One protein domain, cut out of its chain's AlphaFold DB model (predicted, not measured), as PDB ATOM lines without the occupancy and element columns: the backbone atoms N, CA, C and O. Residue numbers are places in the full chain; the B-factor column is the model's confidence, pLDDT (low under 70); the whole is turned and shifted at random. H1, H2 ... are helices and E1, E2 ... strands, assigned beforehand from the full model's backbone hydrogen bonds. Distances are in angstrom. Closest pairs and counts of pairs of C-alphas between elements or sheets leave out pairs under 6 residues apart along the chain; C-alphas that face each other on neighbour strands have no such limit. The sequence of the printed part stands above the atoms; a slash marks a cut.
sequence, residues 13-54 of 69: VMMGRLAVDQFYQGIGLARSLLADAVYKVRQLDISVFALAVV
ATOM      1  N   VAL A  13     -23.749 -52.857 -11.574       77.00
ATOM      2  CA  VAL A  13     -24.330 -51.601 -11.089       77.00
ATOM      3  C   VAL A  13     -25.799 -51.577 -11.482       77.00
ATOM      4  O   VAL A  13     -26.142 -51.795 -12.642       77.00
ATOM      5  N   MET A  14     -26.675 -51.323 -10.513       74.88
ATOM      6  CA  MET A  14     -28.106 -51.174 -10.750       74.88
ATOM      7  C   MET A  14     -28.485 -49.697 -10.677       74.88
ATOM      8  O   MET A  14     -28.330 -49.056  -9.637       74.88
ATOM      9  N   MET A  15     -29.020 -49.159 -11.771       73.88
ATOM     10  CA  MET A  15     -29.696 -47.870 -11.753       73.88
ATOM     11  C   MET A  15     -31.157 -48.103 -11.376       73.88
ATOM     12  O   MET A  15     -31.948 -48.600 -12.176       73.88
ATOM     13  N   GLY A  16     -31.507 -47.754 -10.138       68.12
ATOM     14  CA  GLY A  16     -32.835 -48.044  -9.596       68.12
ATOM     15  C   GLY A  16     -33.974 -47.308 -10.305       68.12
ATOM     16  O   GLY A  16     -35.093 -47.809 -10.324       68.12
ATOM     17  N   ARG A  17     -33.710 -46.125 -10.872       69.69
ATOM     18  CA  ARG A  17     -34.698 -45.338 -11.618       69.69
ATOM     19  C   ARG A  17     -34.013 -44.554 -12.728       69.69
ATOM     20  O   ARG A  17     -33.157 -43.719 -12.442       69.69
ATOM     21  N   LEU A  18     -34.435 -44.801 -13.960       71.62
ATOM     22  CA  LEU A  18     -34.168 -43.949 -15.110       71.62
ATOM     23  C   LEU A  18     -35.520 -43.437 -15.601       71.62
ATOM     24  O   LEU A  18     -36.356 -44.232 -16.017       71.62
ATOM     25  N   ALA A  19     -35.748 -42.130 -15.506       67.94
ATOM     26  CA  ALA A  19     -36.950 -41.488 -16.020       67.94
ATOM     27  C   ALA A  19     -36.530 -40.287 -16.867       67.94
ATOM     28  O   ALA A  19     -35.712 -39.475 -16.429       67.94
ATOM     29  N   VAL A  20     -37.069 -40.205 -18.079       68.81
ATOM     30  CA  VAL A  20     -36.973 -39.019 -18.931       68.81
ATOM     31  C   VAL A  20     -38.305 -38.304 -18.846       68.81
ATOM     32  O   VAL A  20     -39.354 -38.937 -18.940       68.81
ATOM     33  N   ASP A  21     -38.256 -36.995 -18.635       72.25
ATOM     34  CA  ASP A  21     -39.456 -36.176 -18.621       72.25
ATOM     35  C   ASP A  21     -40.177 -36.241 -19.981       72.25
ATOM     36  O   ASP A  21     -39.547 -36.252 -21.037       72.25
ATOM     37  N   GLN A  22     -41.506 -36.302 -19.946       67.31
ATOM     38  CA  GLN A  22     -42.374 -36.464 -21.116       67.31
ATOM     39  C   GLN A  22     -42.212 -35.359 -22.174       67.31
ATOM     40  O   GLN A  22     -42.327 -35.636 -23.364       67.31
ATOM     41  N   PHE A  23     -41.863 -34.129 -21.783       67.19
ATOM     42  CA  PHE A  23     -41.578 -33.041 -22.734       67.19
ATOM     43  C   PHE A  23     -40.266 -33.242 -23.500       67.19
ATOM     44  O   PHE A  23     -40.022 -32.611 -24.525       67.19
ATOM     45  N   TYR A  24     -39.421 -34.125 -22.985       65.19
ATOM     46  CA  TYR A  24     -38.069 -34.410 -23.432       65.19
ATOM     47  C   TYR A  24     -37.943 -35.828 -24.023       65.19
ATOM     48  O   TYR A  24     -36.841 -36.293 -24.334       65.19
ATOM     49  N   GLN A  25     -39.075 -36.513 -24.209       65.44
ATOM     50  CA  GLN A  25     -39.166 -37.757 -24.966       65.44
ATOM     51  C   GLN A  25     -39.008 -37.484 -26.473       65.44
ATOM     52  O   GLN A  25     -39.245 -36.382 -26.960       65.44
ATOM     53  N   GLY A  26     -38.518 -38.471 -27.226       67.62
ATOM     54  CA  GLY A  26     -38.310 -38.351 -28.678       67.62
ATOM     55  C   GLY A  26     -37.048 -37.595 -29.124       67.62
ATOM     56  O   GLY A  26     -36.639 -37.749 -30.270       67.62
ATOM     57  N   ILE A  27     -36.361 -36.863 -28.237       74.44
ATOM     58  CA  ILE A  27     -35.108 -36.149 -28.576       74.44
ATOM     59  C   ILE A  27     -33.824 -36.888 -28.165       74.44
ATOM     60  O   ILE A  27     -32.726 -36.341 -28.222       74.44
ATOM     61  N   GLY A  28     -33.940 -38.148 -27.734       71.38
ATOM     62  CA  GLY A  28     -32.785 -39.006 -27.444       71.38
ATOM     63  C   GLY A  28     -32.102 -38.772 -26.091       71.38
ATOM     64  O   GLY A  28     -31.048 -39.355 -25.840       71.38
ATOM     65  N   LEU A  29     -32.700 -37.996 -25.180       73.75
ATOM     66  CA  LEU A  29     -32.127 -37.727 -23.852       73.75
ATOM     67  C   LEU A  29     -31.926 -38.983 -23.002       73.75
ATOM     68  O   LEU A  29     -30.962 -39.056 -22.244       73.75
ATOM     69  N   ALA A  30     -32.769 -40.002 -23.179       74.69
ATOM     70  CA  ALA A  30     -32.600 -41.294 -22.518       74.69
ATOM     71  C   ALA A  30     -31.241 -41.938 -22.851       74.69
ATOM     72  O   ALA A  30     -30.571 -42.483 -21.973       74.69
ATOM     73  N   ARG A  31     -30.791 -41.823 -24.110       74.25
ATOM     74  CA  ARG A  31     -29.496 -42.352 -24.564       74.25
ATOM     75  C   ARG A  31     -28.334 -41.561 -23.965       74.25
ATOM     76  O   ARG A  31     -27.356 -42.166 -23.541       74.25
ATOM     77  N   SER A  32     -28.464 -40.238 -23.860       81.00
ATOM     78  CA  SER A  32     -27.464 -39.390 -23.196       81.00
ATOM     79  C   SER A  32     -27.373 -39.667 -21.695       81.00
ATOM     80  O   SER A  32     -26.272 -39.746 -21.161       81.00
ATOM     81  N   LEU A  33     -28.505 -39.887 -21.019       78.06
ATOM     82  CA  LEU A  33     -28.545 -40.277 -19.605       78.06
ATOM     83  C   LEU A  33     -27.902 -41.649 -19.368       78.06
ATOM     84  O   LEU A  33     -27.171 -41.825 -18.397       78.06
ATOM     85  N   LEU A  34     -28.119 -42.611 -20.269       79.06
ATOM     86  CA  LEU A  34     -27.432 -43.903 -20.223       79.06
ATOM     87  C   LEU A  34     -25.925 -43.766 -20.477       79.06
ATOM     88  O   LEU A  34     -25.131 -44.393 -19.780       79.06
ATOM     89  N   ALA A  35     -25.515 -42.935 -21.435       82.75
ATOM     90  CA  ALA A  35     -24.101 -42.671 -21.696       82.75
ATOM     91  C   ALA A  35     -23.416 -42.001 -20.492       82.75
ATOM     92  O   ALA A  35     -22.321 -42.412 -20.105       82.75
ATOM     93  N   ASP A  36     -24.082 -41.036 -19.853       82.19
ATOM     94  CA  ASP A  36     -23.630 -40.405 -18.610       82.19
ATOM     95  C   ASP A  36     -23.526 -41.421 -17.461       82.19
ATOM     96  O   ASP A  36     -22.543 -41.439 -16.724       82.19
ATOM     97  N   ALA A  37     -24.486 -42.341 -17.347       81.56
ATOM     98  CA  ALA A  37     -24.433 -43.419 -16.367       81.56
ATOM     99  C   ALA A  37     -23.217 -44.330 -16.561       81.56
ATOM    100  O   ALA A  37     -22.503 -44.633 -15.606       81.56
ATOM    101  N   VAL A  38     -22.954 -44.745 -17.802       81.38
ATOM    102  CA  VAL A  38     -21.775 -45.548 -18.146       81.38
ATOM    103  C   VAL A  38     -20.494 -44.765 -17.863       81.38
ATOM    104  O   VAL A  38     -19.542 -45.329 -17.326       81.38
ATOM    105  N   TYR A  39     -20.468 -43.468 -18.172       84.94
ATOM    106  CA  TYR A  39     -19.331 -42.599 -17.883       84.94
ATOM    107  C   TYR A  39     -19.052 -42.493 -16.377       84.94
ATOM    108  O   TYR A  39     -17.905 -42.631 -15.957       84.94
ATOM    109  N   LYS A  40     -20.095 -42.342 -15.554       81.19
ATOM    110  CA  LYS A  40     -19.992 -42.351 -14.086       81.19
ATOM    111  C   LYS A  40     -19.499 -43.689 -13.552       81.19
ATOM    112  O   LYS A  40     -18.614 -43.714 -12.706       81.19
ATOM    113  N   VAL A  41     -20.019 -44.799 -14.071       80.81
ATOM    114  CA  VAL A  41     -19.592 -46.145 -13.660       80.81
ATOM    115  C   VAL A  41     -18.136 -46.414 -14.033       80.81
ATOM    116  O   VAL A  41     -17.416 -47.033 -13.258       80.81
ATOM    117  N   ARG A  42     -17.671 -45.906 -15.178       80.31
ATOM    118  CA  ARG A  42     -16.268 -46.021 -15.603       80.31
ATOM    119  C   ARG A  42     -15.277 -45.255 -14.732       80.31
ATOM    120  O   ARG A  42     -14.100 -45.588 -14.764       80.31
ATOM    121  N   GLN A  43     -15.728 -44.239 -14.001       83.06
ATOM    122  CA  GLN A  43     -14.879 -43.499 -13.064       83.06
ATOM    123  C   GLN A  43     -14.749 -44.184 -11.699       83.06
ATOM    124  O   GLN A  43     -13.975 -43.725 -10.866       83.06
ATOM    125  N   LEU A  44     -15.503 -45.256 -11.442       79.38
ATOM    126  CA  LEU A  44     -15.376 -46.015 -10.204       79.38
ATOM    127  C   LEU A  44     -14.147 -46.929 -10.283       79.38
ATOM    128  O   LEU A  44     -13.939 -47.603 -11.288       79.38
ATOM    129  N   ASP A  45     -13.394 -47.041  -9.188       74.44
ATOM    130  CA  ASP A  45     -12.223 -47.933  -9.064       74.44
ATOM    131  C   ASP A  45     -12.569 -49.440  -9.105       74.44
ATOM    132  O   ASP A  45     -11.714 -50.306  -8.913       74.44
ATOM    133  N   ILE A  46     -13.838 -49.783  -9.336       72.19
ATOM    134  CA  ILE A  46     -14.352 -51.150  -9.348       72.19
ATOM    135  C   ILE A  46     -14.696 -51.522 -10.791       72.19
ATOM    136  O   ILE A  46     -15.499 -50.855 -11.441       72.19
ATOM    137  N   SER A  47     -14.132 -52.626 -11.288       67.44
ATOM    138  CA  SER A  47     -14.456 -53.151 -12.618       67.44
ATOM    139  C   SER A  47     -15.897 -53.669 -12.641       67.44
ATOM    140  O   SER A  47     -16.180 -54.730 -12.094       67.44
ATOM    141  N   VAL A  48     -16.808 -52.930 -13.274       72.12
ATOM    142  CA  VAL A  48     -18.224 -53.304 -13.425       72.12
ATOM    143  C   VAL A  48     -18.432 -54.006 -14.763       72.12
ATOM    144  O   VAL A  48     -18.020 -53.501 -15.804       72.12
ATOM    145  N   PHE A  49     -19.084 -55.170 -14.743       74.06
ATOM    146  CA  PHE A  49     -19.310 -55.969 -15.954       74.06
ATOM    147  C   PHE A  49     -20.617 -55.612 -16.670       74.06
ATOM    148  O   PHE A  49     -20.711 -55.739 -17.887       74.06
ATOM    149  N   ALA A  50     -21.632 -55.172 -15.924       75.12
ATOM    150  CA  ALA A  50     -22.932 -54.814 -16.478       75.12
ATOM    151  C   ALA A  50     -23.584 -53.658 -15.707       75.12
ATOM    152  O   ALA A  50     -23.425 -53.535 -14.489       75.12
ATOM    153  N   LEU A  51     -24.349 -52.841 -16.432       76.12
ATOM    154  CA  LEU A  51     -25.241 -51.817 -15.892       76.12
ATOM    155  C   LEU A  51     -26.683 -52.262 -16.163       76.12
ATOM    156  O   LEU A  51     -27.083 -52.370 -17.320       76.12
ATOM    157  N   ALA A  52     -27.449 -52.538 -15.109       76.44
ATOM    158  CA  ALA A  52     -28.859 -52.908 -15.209       76.44
ATOM    159  C   ALA A  52     -29.746 -51.701 -14.882       76.44
ATOM    160  O   ALA A  52     -29.516 -51.012 -13.886       76.44
ATOM    161  N   VAL A  53     -30.770 -51.459 -15.699       73.19
ATOM    162  CA  VAL A  53     -31.725 -50.358 -15.515       73.19
ATOM    163  C   VAL A  53     -33.131 -50.933 -15.452       73.19
ATOM    164  O   VAL A  53     -33.514 -51.718 -16.316       73.19
ATOM    165  N   VAL A  54     -33.896 -50.535 -14.436       64.50
ATOM    166  CA  VAL A  54     -35.328 -50.835 -14.355       64.50
ATOM    167  C   VAL A  54     -36.084 -49.605 -14.848       64.50
ATOM    168  O   VAL A  54     -36.109 -48.577 -14.170       64.50
TER     169      VAL A  54
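What this domain is: This is residues 13 to 54 of the 69 residues of the protein "GCN5-related N-acetyltransferase" of Nitrosomonas eutropha (strain DSM 101675 / C91 / Nm57) (UniProt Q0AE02). A short ribbon of two parallel strands, E1 and E2, has one helix, H1, running back alongside it, and two looping turns at opposite ends of the rod complete an elongated, loosely closed loop of chain. Residues 22 to 27 stick out at one end and residues 42 to 47 at the other. The printed part has 42 residues, with one named helix and two named strands in the order E1, H1, E2; the sheet has the order E1, E2, and the class is mixed, helices and strands. The whole is loose, with a radius of gyration of the C-alphas of 11.5 A, and spans 35 by 17 by 11 A.

How they stand to each other: E1, residues 13 to 15, and E2, residues 50 to 53, are parallel neighbours, with 17 degrees between their directions. The C-alphas of Met 14 and Ala 52 face each other at 4.8 A. N 15 and O 52 are within hydrogen-bond range at 2.9 A, as are N 13 and O 50 at 3.0 A. With H1, residues 29 to 42, they form a strand-helix-strand unit, two parallel neighbour strands with a helix between them along the chain, and its crossover is right-handed. The closest C-alphas of H1 and E2 are those of Val 38 and Leu 51, 7.5 A apart. Those of E1 and H1 are Val 13 and Val 41, 7.7 A apart. In H1 every O i to N i+4 pair is within hydrogen-bond range.

Where its parts are: E1 begins at C-alpha 13, (-24.330, -51.601, -11.089), and is 6.6 A long. H1 runs 19.7 A from C-alpha 29, (-32.127, -37.727, -23.852), to C-alpha 42. E2 covers 9.9 A and ends at C-alpha 53, (-31.725, -50.358, -15.515).

The domain as a whole: The C-alphas of Phe 23 and Asp 45 are the two farthest apart, at 35.6 A. The printed part has no cut. The link from E1 to H1, 13 residues, is long; that from H1 to E2 is short. The mean pLDDT of the printed part is 74.4, and residues 16 to 17, 19 to 20, 22 to 26, 47 and 54 are under 70.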